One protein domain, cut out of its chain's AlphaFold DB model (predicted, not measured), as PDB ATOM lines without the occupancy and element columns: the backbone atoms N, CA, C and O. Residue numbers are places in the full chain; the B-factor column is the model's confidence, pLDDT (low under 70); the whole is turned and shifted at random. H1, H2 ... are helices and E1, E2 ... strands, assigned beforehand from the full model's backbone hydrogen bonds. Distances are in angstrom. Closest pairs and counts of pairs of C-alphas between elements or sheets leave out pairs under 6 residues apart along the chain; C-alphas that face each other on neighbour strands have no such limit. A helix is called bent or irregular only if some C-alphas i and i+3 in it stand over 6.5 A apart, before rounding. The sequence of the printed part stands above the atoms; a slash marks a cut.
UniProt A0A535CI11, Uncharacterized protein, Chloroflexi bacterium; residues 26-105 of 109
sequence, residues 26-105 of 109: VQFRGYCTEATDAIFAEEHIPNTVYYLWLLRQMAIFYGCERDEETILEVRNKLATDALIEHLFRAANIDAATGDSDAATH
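Overview. This is residues 26 to 105 of the 109 residues of an uncharacterized protein of Chloroflexi bacterium (UniProt A0A535CI11). Helices set round an open arc make this domain: H1 and H2 pair at one end of the arc, H3 and H4 pack together along its side, and H5 follows them, with contacts between these groups few. From H5 the lone strand E1 runs on to the small helix H6, and residues 97 to 105 stick out free, away from H1 and H2. The printed part has 80 residues, with six named helices and one named strand in the order H1, H2, H3, H4, H5, E1, H6, and its class is mostly helix. It is only just loose, close to compact, with a radius of gyration of the C-alphas of 14.1 A and spans of 37 by 35 by 22 A.

Along the chain. H1, residues 26 to 30, begins at C-alpha 26 (191.185, 155.064, 112.547). H2, residues 38 to 47, is 14.7 A long and only just irregular, with C-alphas 42 and 45 6.9 A apart. H3, residues 49 to 62, is the longest helix at 20.0 A and begins at C-alpha 49 (201.813, 162.263, 123.895). H4, residues 68 to 76, is 11.8 A long, and H5, residues 80 to 90, 15.5 A. E1, residues 93 to 98, is 13.3 A long. H6, residues 100 to 104, ends at C-alpha 104 (182.039, 139.712, 124.813); it is neither bent nor irregular, but only just: C-alphas 100 and 103 are 6.2 A apart.

Arrangement. H1 and H2 touch, their closest C-alphas being those of Arg 29 and Ala 41, 5.1 A apart. H2 and H3 are close but not clearly touching, about perpendicular at 78 degrees, with the C-alphas of Ile 45 and Tyr 51 closest at 6.5 A. H3 and H4 touch at a steep tilt of 49 degrees, the same way, with the C-alphas of Ala 59 and Ile 71 closest at 6.4 A. H4 and H5 are close but not clearly touching, the C-alphas of Arg 75 and Leu 83 closest at 7.3 A; they run opposite ways at a steep tilt of 69.5 degrees, only just short of about perpendicular. H3 and H5 are only just apart, at 8.4 A. The closest C-alphas of H5 and E1 are those of Phe 88 and Asp 94, 7.8 A apart. E1 pairs with no named strand, and E1 and H6 meet only through their link. In H1, H3, H4 and H5 every O i to N i+4 pair is within hydrogen-bond range; in H2 3 of 6 are, and in H6 0 of 1, beside 1 of 2 O i to N i+3 pairs.

Size, cuts and confidence. The C-alphas of Glu 65 and Asp 101 are the two farthest apart, at 36.7 A. The printed part has no cut and no long link; the link from H1 to H2 is short, and the others are tight. The mean pLDDT of the printed part is 92.9, and residues 100 to 105 are under 70.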
ATOM      1  N   VAL A  26     192.186 154.845 111.489       96.19
ATOM      2  CA  VAL A  26     191.185 155.064 112.547       96.19
ATOM      3  C   VAL A  26     191.150 153.862 113.487       96.19
ATOM      4  O   VAL A  26     191.207 154.040 114.703       96.19
ATOM      5  N   GLN A  27     191.141 152.644 112.944       95.31
ATOM      6  CA  GLN A  27     191.182 151.409 113.728       95.31
ATOM      7  C   GLN A  27     192.467 151.308 114.558       95.31
ATOM      8  O   GLN A  27     192.417 150.951 115.734       95.31
ATOM      9  N   PHE A  28     193.613 151.670 113.973       96.25
ATOM     10  CA  PHE A  28     194.893 151.669 114.677       96.25
ATOM     11  C   PHE A  28     194.921 152.670 115.836       96.25
ATOM     12  O   PHE A  28     195.339 152.329 116.944       96.25
ATOM     13  N   ARG A  29     194.408 153.886 115.619       97.50
ATOM     14  CA  ARG A  29     194.237 154.885 116.684       97.50
ATOM     15  C   ARG A  29     193.219 154.456 117.735       97.50
ATOM     16  O   ARG A  29     193.385 154.798 118.904       97.50
ATOM     17  N   GLY A  30     192.223 153.661 117.346       95.38
ATOM     18  CA  GLY A  30     191.252 153.044 118.247       95.38
ATOM     19  C   GLY A  30     191.902 152.214 119.357       95.38
ATOM     20  O   GLY A  30     191.443 152.265 120.489       95.38
ATOM     21  N   TYR A  31     193.037 151.555 119.097       93.94
ATOM     22  CA  TYR A  31     193.787 150.831 120.138       93.94
ATOM     23  C   TYR A  31     194.402 151.729 121.221       93.94
ATOM     24  O   TYR A  31     194.904 151.227 122.222       93.94
ATOM     25  N   CYS A  32     194.392 153.049 121.031       95.94
ATOM     26  CA  CYS A  32     194.978 154.013 121.960       95.94
ATOM     27  C   CYS A  32     193.924 154.744 122.810       95.94
ATOM     28  O   CYS A  32     194.259 155.740 123.456       95.94
ATOM     29  N   THR A  33     192.659 154.306 122.790       94.88
ATOM     30  CA  THR A  33     191.559 154.932 123.535       94.88
ATOM     31  C   THR A  33     190.531 153.916 124.025       94.88
ATOM     32  O   THR A  33     190.235 152.945 123.345       94.88
ATOM     33  N   GLU A  34     189.922 154.202 125.177       93.62
ATOM     34  CA  GLU A  34     188.732 153.498 125.687       93.62
ATOM     35  C   GLU A  34     187.420 154.185 125.254       93.62
ATOM     36  O   GLU A  34     186.319 153.733 125.572       93.62
ATOM     37  N   ALA A  35     187.513 155.335 124.577       94.06
ATOM     38  CA  ALA A  35     186.346 156.068 124.106       94.06
ATOM     39  C   ALA A  35     185.674 155.330 122.942       94.06
ATOM     40  O   ALA A  35     186.333 154.911 121.995       94.06
ATOM     41  N   THR A  36     184.348 155.234 122.986       90.62
ATOM     42  CA  THR A  36     183.561 154.523 121.968       90.62
ATOM     43  C   THR A  36     183.198 155.380 120.757       90.62
ATOM     44  O   THR A  36     182.753 154.845 119.748       90.62
ATOM     45  N   ASP A  37     183.318 156.706 120.858       94.75
ATOM     46  CA  ASP A  37     183.016 157.616 119.752       94.75
ATOM     47  C   ASP A  37     184.241 157.766 118.836       94.75
ATOM     48  O   ASP A  37     185.337 158.100 119.299       94.75
ATOM     49  N   ALA A  38     184.045 157.532 117.535       92.25
ATOM     50  CA  ALA A  38     185.098 157.560 116.523       92.25
ATOM     51  C   ALA A  38     185.829 158.910 116.452       92.25
ATOM     52  O   ALA A  38     187.017 158.929 116.125       92.25
ATOM     53  N   ILE A  39     185.184 160.015 116.857       96.50
ATOM     54  CA  ILE A  39     185.811 161.347 116.879       96.50
ATOM     55  C   ILE A  39     187.096 161.379 117.715       96.50
ATOM     56  O   ILE A  39     188.036 162.110 117.405       96.50
ATOM     57  N   PHE A  40     187.194 160.537 118.750       96.50
ATOM     58  CA  PHE A  40     188.412 160.447 119.549       96.50
ATOM     59  C   PHE A  40     189.565 159.865 118.748       96.50
ATOM     60  O   PHE A  40     190.658 160.434 118.754       96.50
ATOM     61  N   ALA A  41     189.327 158.750 118.060       97.12
ATOM     62  CA  ALA A  41     190.333 158.148 117.203       97.12
ATOM     63  C   ALA A  41     190.687 159.090 116.046       97.12
ATOM     64  O   ALA A  41     191.861 159.233 115.733       97.12
ATOM     65  N   GLU A  42     189.713 159.767 115.442       96.75
ATOM     66  CA  GLU A  42     189.920 160.648 114.287       96.75
ATOM     67  C   GLU A  42     190.661 161.947 114.630       96.75
ATOM     68  O   GLU A  42     191.631 162.290 113.955       96.75
ATOM     69  N   GLU A  43     190.252 162.649 115.688       97.44
ATOM     70  CA  GLU A  43     190.705 164.022 115.950       97.44
ATOM     71  C   GLU A  43     191.603 164.153 117.185       97.44
ATOM     72  O   GLU A  43     192.486 165.016 117.239       97.44
ATOM     73  N   HIS A  44     191.404 163.319 118.209       97.75
ATOM     74  CA  HIS A  44     192.052 163.517 119.510       97.75
ATOM     75  C   HIS A  44     193.313 162.671 119.686       97.75
ATOM     76  O   HIS A  44     194.348 163.205 120.095       97.75
ATOM     77  N   ILE A  45     193.272 161.385 119.329       98.25
ATOM     78  CA  ILE A  45     194.413 160.468 119.465       98.25
ATOM     79  C   ILE A  45     195.685 160.942 118.753       98.25
ATOM     80  O   ILE A  45     196.736 160.887 119.406       98.25
ATOM     81  N   PRO A  46     195.636 161.490 117.519       97.38
ATOM     82  CA  PRO A  46     196.829 161.993 116.832       97.38
ATOM     83  C   PRO A  46     197.632 163.027 117.636       97.38
ATOM     84  O   PRO A  46     198.836 163.173 117.437       97.38
ATOM     85  N   ASN A  47     196.973 163.730 118.561       97.25
ATOM     86  CA  ASN A  47     197.547 164.817 119.350       97.25
ATOM     87  C   ASN A  47     198.017 164.379 120.749       97.25
ATOM     88  O   ASN A  47     198.498 165.203 121.531       97.25
ATOM     89  N   THR A  48     197.884 163.095 121.100       98.06
ATOM     90  CA  THR A  48     198.284 162.596 122.423       98.06
ATOM     91  C   THR A  48     199.782 162.306 122.494       98.06
ATOM     92  O   THR A  48     200.397 161.808 121.550       98.06
ATOM     93  N   VAL A  49     200.388 162.560 123.659       98.06
ATOM     94  CA  VAL A  49     201.813 162.263 123.895       98.06
ATOM     95  C   VAL A  49     202.108 160.774 123.712       98.06
ATOM     96  O   VAL A  49     203.139 160.425 123.140       98.06
ATOM     97  N   TYR A  50     201.197 159.907 124.165       97.19
ATOM     98  CA  TYR A  50     201.324 158.460 124.003       97.19
ATOM     99  C   TYR A  50     201.388 158.068 122.526       97.19
ATOM    100  O   TYR A  50     202.315 157.367 122.133       97.19
ATOM    101  N   TYR A  51     200.473 158.577 121.697       98.12
ATOM    102  CA  TYR A  51     200.435 158.227 120.281       98.12
ATOM    103  C   TYR A  51     201.668 158.725 119.520       98.12
ATOM    104  O   TYR A  51     202.301 157.972 118.781       98.12
ATOM    105  N   LEU A  52     202.095 159.965 119.772       98.12
ATOM    106  CA  LEU A  52     203.318 160.517 119.175       98.12
ATOM    107  C   LEU A  52     204.573 159.732 119.592       98.12
ATOM    108  O   LEU A  52     205.498 159.544 118.794       98.12
ATOM    109  N   TRP A  53     204.618 159.266 120.841       98.19
ATOM    110  CA  TRP A  53     205.680 158.386 121.322       98.19
ATOM    111  C   TRP A  53     205.612 157.001 120.669       98.19
ATOM    112  O   TRP A  53     206.652 156.501 120.234       98.19
ATOM    113  N   LEU A  54     204.417 156.421 120.536       98.19
ATOM    114  CA  LEU A  54     204.189 155.130 119.890       98.19
ATOM    115  C   LEU A  54     204.679 155.157 118.442       98.19
ATOM    116  O   LEU A  54     205.493 154.314 118.076       98.19
ATOM    117  N   LEU A  55     204.287 156.160 117.647       98.38
ATOM    118  CA  LEU A  55     204.763 156.311 116.265       98.38
ATOM    119  C   LEU A  55     206.293 156.391 116.198       98.38
ATOM    120  O   LEU A  55     206.915 155.778 115.335       98.38
ATOM    121  N   ARG A  56     206.928 157.087 117.149       98.44
ATOM    122  CA  ARG A  56     208.395 157.115 117.251       98.44
ATOM    123  C   ARG A  56     208.987 155.733 117.534       98.44
ATOM    124  O   ARG A  56     209.991 155.398 116.912       98.44
ATOM    125  N   GLN A  57     208.425 154.965 118.467       98.19
ATOM    126  CA  GLN A  57     208.938 153.622 118.774       98.19
ATOM    127  C   GLN A  57     208.727 152.661 117.606       98.19
ATOM    128  O   GLN A  57     209.639 151.922 117.254       98.19
ATOM    129  N   MET A  58     207.561 152.720 116.968       97.88
ATOM    130  CA  MET A  58     207.205 151.862 115.840       97.88
ATOM    131  C   MET A  58     208.072 152.146 114.611       97.88
ATOM    132  O   MET A  58     208.541 151.209 113.975       97.88
ATOM    133  N   ALA A  59     208.369 153.417 114.326       98.44
ATOM    134  CA  ALA A  59     209.306 153.796 113.267       98.44
ATOM    135  C   ALA A  59     210.707 153.206 113.495       98.44
ATOM    136  O   ALA A  59     211.299 152.640 112.581       98.44
ATOM    137  N   ILE A  60     211.216 153.279 114.735       98.19
ATOM    138  CA  ILE A  60     212.506 152.678 115.115       98.19
ATOM    139  C   ILE A  60     212.451 151.155 114.971       98.19
ATOM    140  O   ILE A  60     213.364 150.561 114.404       98.19
ATOM    141  N   PHE A  61     211.385 150.535 115.472       97.88
ATOM    142  CA  PHE A  61     211.201 149.088 115.466       97.88
ATOM    143  C   PHE A  61     211.130 148.511 114.047       97.88
ATOM    144  O   PHE A  61     211.813 147.536 113.745       97.88
ATOM    145  N   TYR A  62     210.361 149.143 113.160       97.44
ATOM    146  CA  TYR A  62     210.220 148.712 111.769       97.44
ATOM    147  C   TYR A  62     211.309 149.246 110.835       97.44
ATOM    148  O   TYR A  62     211.376 148.821 109.683       97.44
ATOM    149  N   GLY A  63     212.153 150.172 111.299       97.81
ATOM    150  CA  GLY A  63     213.175 150.812 110.472       97.81
ATOM    151  C   GLY A  63     212.582 151.616 109.313       97.81
ATOM    152  O   GLY A  63     213.090 151.543 108.195       97.81
ATOM    153  N   CYS A  64     211.493 152.346 109.565       98.25
ATOM    154  CA  CYS A  64     210.775 153.136 108.563       98.25
ATOM    155  C   CYS A  64     210.578 154.593 109.014       98.25
ATOM    156  O   CYS A  64     211.016 154.981 110.100       98.25
ATOM    157  N   GLU A  65     209.961 155.410 108.159       98.06
ATOM    158  CA  GLU A  65     209.690 156.814 108.465       98.06
ATOM    159  C   GLU A  65     208.709 156.972 109.635       98.06
ATOM    160  O   GLU A  65     207.870 156.114 109.921       98.06
ATOM    161  N   ARG A  66     208.845 158.085 110.364       96.75
ATOM    162  CA  ARG A  66     208.035 158.382 111.556       96.75
ATOM    163  C   ARG A  66     206.722 159.069 111.187       96.75
ATOM    164  O   ARG A  66     206.443 160.174 111.665       96.75
ATOM    165  N   ASP A  67     205.927 158.394 110.374       96.25
ATOM    166  CA  ASP A  67     204.567 158.765 110.003       96.25
ATOM    167  C   ASP A  67     203.642 157.539 110.050       96.25
ATOM    168  O   ASP A  67     204.074 156.397 109.894       96.25
ATOM    169  N   GLU A  68     202.364 157.775 110.345       98.12
ATOM    170  CA  GLU A  68     201.385 156.705 110.572       98.12
ATOM    171  C   GLU A  68     201.155 155.847 109.323       98.12
ATOM    172  O   GLU A  68     201.079 154.624 109.434       98.12
ATOM    173  N   GLU A  69     201.067 156.480 108.154       98.12
ATOM    174  CA  GLU A  69     200.797 155.815 106.881       98.12
ATOM    175  C   GLU A  69     201.884 154.780 106.571       98.12
ATOM    176  O   GLU A  69     201.584 153.594 106.427       98.12
ATOM    177  N   THR A  70     203.154 155.190 106.601       98.31
ATOM    178  CA  THR A  70     204.297 154.300 106.361       98.31
ATOM    179  C   THR A  70     204.371 153.164 107.383       98.31
ATOM    180  O   THR A  70     204.615 152.008 107.024       98.31
ATOM    181  N   ILE A  71     204.133 153.462 108.666       98.31
ATOM    182  CA  ILE A  71     204.131 152.448 109.731       98.31
ATOM    183  C   ILE A  71     203.036 151.405 109.483       98.31
ATOM    184  O   ILE A  71     203.296 150.203 109.606       98.31
ATOM    185  N   LEU A  72     201.825 151.837 109.124       98.06
ATOM    186  CA  LEU A  72     200.716 150.932 108.831       98.06
ATOM    187  C   LEU A  72     200.959 150.116 107.571       98.06
ATOM    188  O   LEU A  72     200.687 148.919 107.579       98.06
ATOM    189  N   GLU A  73     201.536 150.702 106.525       98.12
ATOM    190  CA  GLU A  73     201.912 149.956 105.326       98.12
ATOM    191  C   GLU A  73     202.906 148.831 105.628       98.12
ATOM    192  O   GLU A  73     202.761 147.724 105.103       98.12
ATOM    193  N   VAL A  74     203.929 149.087 106.451       97.88
ATOM    194  CA  VAL A  74     204.902 148.054 106.841       97.88
ATOM    195  C   VAL A  74     204.240 147.000 107.722       97.88
ATOM    196  O   VAL A  74     204.385 145.803 107.464       97.88
ATOM    197  N   ARG A  75     203.464 147.430 108.721       96.88
ATOM    198  CA  ARG A  75     202.754 146.539 109.647       96.88
ATOM    199  C   ARG A  75     201.760 145.629 108.920       96.88
ATOM    200  O   ARG A  75     201.752 144.429 109.172       96.88
ATOM    201  N   ASN A  76     200.970 146.166 107.991       97.12
ATOM    202  CA  ASN A  76     199.916 145.437 107.273       97.12
ATOM    203  C   ASN A  76     200.451 144.473 106.196       97.12
ATOM    204  O   ASN A  76     199.687 143.661 105.676       97.12
ATOM    205  N   LYS A  77     201.751 144.526 105.863       96.69
ATOM    206  CA  LYS A  77     202.415 143.515 105.016       96.69
ATOM    207  C   LYS A  77     202.713 142.217 105.770       96.69
ATOM    208  O   LYS A  77     202.977 141.200 105.131       96.69
ATOM    209  N   LEU A  78     202.704 142.245 107.103       96.00
ATOM    210  CA  LEU A  78     202.948 141.071 107.932       96.00
ATOM    211  C   LEU A  78     201.653 140.278 108.123       96.00
ATOM    212  O   LEU A  78     200.592 140.840 108.393       96.00
ATOM    213  N   ALA A  79     201.751 138.953 108.026       94.62
ATOM    214  CA  ALA A  79     200.688 138.074 108.496       94.62
ATOM    215  C   ALA A  79     200.520 138.222 110.023       94.62
ATOM    216  O   ALA A  79     201.458 138.603 110.723       94.62
ATOM    217  N   THR A  80     199.318 137.954 110.541       92.94
ATOM    218  CA  THR A  80     198.977 138.232 111.952       92.94
ATOM    219  C   THR A  80     199.879 137.478 112.932       92.94
ATOM    220  O   THR A  80     200.365 138.056 113.898       92.94
ATOM    221  N   ASP A  81     200.155 136.208 112.660       94.50
ATOM    222  CA  ASP A  81     201.096 135.366 113.402       94.50
ATOM    223  C   ASP A  81     202.528 135.924 113.381       94.50
ATOM    224  O   ASP A  81     203.134 136.095 114.439       94.50
ATOM    225  N   ALA A  82     203.033 136.292 112.202       96.12
ATOM    226  CA  ALA A  82     204.360 136.892 112.059       96.12
ATOM    227  C   ALA A  82     204.474 138.241 112.791       96.12
ATOM    228  O   ALA A  82     205.502 138.535 113.399       96.12
ATOM    229  N   LEU A  83     203.419 139.060 112.759       96.06
ATOM    230  CA  LEU A  83     203.354 140.326 113.487       96.06
ATOM    231  C   LEU A  83     203.421 140.108 115.004       96.06
ATOM    232  O   LEU A  83     204.208 140.773 115.679       96.06
ATOM    233  N   ILE A  84     202.612 139.185 115.533       94.25
ATOM    234  CA  ILE A  84     202.582 138.871 116.969       94.25
ATOM    235  C   ILE A  84     203.946 138.349 117.417       94.25
ATOM    236  O   ILE A  84     204.483 138.850 118.403       94.25
ATOM    237  N   GLU A  85     204.540 137.407 116.677       95.94
ATOM    238  CA  GLU A  85     205.870 136.878 116.995       95.94
ATOM    239  C   GLU A  85     206.920 137.996 117.032       95.94
ATOM    240  O   GLU A  85     207.706 138.081 117.981       95.94
ATOM    241  N   HIS A  86     206.914 138.882 116.032       96.62
ATOM    242  CA  HIS A  86     207.873 139.980 115.937       96.62
ATOM    243  C   HIS A  86     207.749 140.930 117.138       96.62
ATOM    244  O   HIS A  86     208.757 141.268 117.763       96.62
ATOM    245  N   LEU A  87     206.523 141.318 117.505       95.75
ATOM    246  CA  LEU A  87     206.269 142.201 118.648       95.75
ATOM    247  C   LEU A  87     206.630 141.538 119.986       95.75
ATOM    248  O   LEU A  87     207.338 142.145 120.789       95.75
ATOM    249  N   PHE A  88     206.202 140.294 120.219       95.81
ATOM    250  CA  PHE A  88     206.461 139.578 121.477       95.81
ATOM    251  C   PHE A  88     207.955 139.357 121.703       95.81
ATOM    252  O   PHE A  88     208.465 139.616 122.796       95.81
ATOM    253  N   ARG A  89     208.681 138.951 120.654       96.69
ATOM    254  CA  ARG A  89     210.134 138.761 120.721       96.69
ATOM    255  C   ARG A  89     210.855 140.072 121.027       96.69
ATOM    256  O   ARG A  89     211.784 140.074 121.830       96.69
ATOM    257  N   ALA A  90     210.437 141.178 120.414       96.19
ATOM    258  CA  ALA A  90     211.043 142.488 120.646       96.19
ATOM    259  C   ALA A  90     210.772 143.032 122.054       96.19
ATOM    260  O   ALA A  90     211.639 143.673 122.644       96.19
ATOM    261  N   ALA A  91     209.594 142.736 122.604       95.00
ATOM    262  CA  ALA A  91     209.214 143.089 123.967       95.00
ATOM    263  C   ALA A  91     209.791 142.139 125.036       95.00
ATOM    264  O   ALA A  91     209.588 142.379 126.224       95.00
ATOM    265  N   ASN A  92     210.510 141.082 124.633       96.88
ATOM    266  CA  ASN A  92     211.006 140.024 125.516       96.88
ATOM    267  C   ASN A  92     209.882 139.378 126.354       96.88
ATOM    268  O   ASN A  92     210.065 139.117 127.541       96.88
ATOM    269  N   ILE A  93     208.705 139.156 125.753       96.75
ATOM    270  CA  ILE A  93     207.562 138.503 126.410       96.75
ATOM    271  C   ILE A  93     207.696 136.984 126.258       96.75
ATOM    272  O   ILE A  93     207.722 136.474 125.138       96.75
ATOM    273  N   ASP A  94     207.751 136.273 127.383       96.00
ATOM    274  CA  ASP A  94     207.837 134.805 127.434       96.00
ATOM    275  C   ASP A  94     206.450 134.153 127.477       96.00
ATOM    276  O   ASP A  94     206.188 133.150 126.813       96.00
ATOM    277  N   ALA A  95     205.526 134.755 128.230       93.75
ATOM    278  CA  ALA A  95     204.159 134.276 128.368       93.75
ATOM    279  C   ALA A  95     203.189 135.432 128.626       93.75
ATOM    280  O   ALA A  95     203.564 136.453 129.204       93.75
ATOM    281  N   ALA A  96     201.930 135.241 128.231       91.56
ATOM    282  CA  ALA A  96     200.845 136.169 128.512       91.56
ATOM    283  C   ALA A  96     199.574 135.407 128.914       91.56
ATOM    284  O   ALA A  96     199.260 134.367 128.325       91.56
ATOM    285  N   THR A  97     198.839 135.911 129.902       88.81
ATOM    286  CA  THR A  97     197.531 135.378 130.301       88.81
ATOM    287  C   THR A  97     196.432 136.327 129.846       88.81
ATOM    288  O   THR A  97     196.372 137.482 130.264       88.81
ATOM    289  N   GLY A  98     195.577 135.826 128.953       82.25
ATOM    290  CA  GLY A  98     194.497 136.602 128.358       82.25
ATOM    291  C   GLY A  98     193.201 136.533 129.161       82.25
ATOM    292  O   GLY A  98     192.745 135.439 129.498       82.25
ATOM    293  N   ASP A  99     192.561 137.679 129.368       79.75
ATOM    294  CA  ASP A  99     191.215 137.759 129.936       79.75
ATOM    295  C   ASP A  99     190.169 137.576 128.828       79.75
ATOM    296  O   ASP A  99     189.993 138.424 127.948       79.75
ATOM    297  N   SER A 100     189.467 136.439 128.857       65.81
ATOM    298  CA  SER A 100     188.520 136.028 127.808       65.81
ATOM    299  C   SER A 100     187.221 136.839 127.766       65.81
ATOM    300  O   SER A 100     186.522 136.814 126.753       65.81
ATOM    301  N   ASP A 101     186.891 137.565 128.835       60.84
ATOM    302  CA  ASP A 101     185.597 138.248 128.965       60.84
ATOM    303  C   ASP A 101     185.513 139.551 128.153       60.84
ATOM    304  O   ASP A 101     184.418 139.951 127.748       60.84
ATOM    305  N   ALA A 102     186.645 140.175 127.805       54.78
ATOM    306  CA  ALA A 102     186.658 141.408 127.009       54.78
ATOM    307  C   ALA A 102     186.105 141.215 125.583       54.78
ATOM    308  O   ALA A 102     185.446 142.103 125.046       54.78
ATOM    309  N   ALA A 103     186.264 140.023 124.995       51.41
ATOM    310  CA  ALA A 103     185.741 139.690 123.664       51.41
ATOM    311  C   ALA A 103     184.198 139.615 123.597       51.41
ATOM    312  O   ALA A 103     183.624 139.484 122.513       51.41
ATOM    313  N   THR A 104     183.510 139.687 124.742       47.31
ATOM    314  CA  THR A 104     182.039 139.712 124.813       47.31
ATOM    315  C   THR A 104     181.457 141.125 124.898       47.31
ATOM    316  O   THR A 104     180.237 141.282 124.806       47.31
ATOM    317  N   HIS A 105     182.300 142.159 125.016       45.41
ATOM    318  CA  HIS A 105     181.840 143.540 125.116       45.41
ATOM    319  C   HIS A 105     181.385 144.068 123.738       45.41
ATOM    320  O   HIS A 105     182.155 144.026 122.775       45.41
TER     321      HIS A 105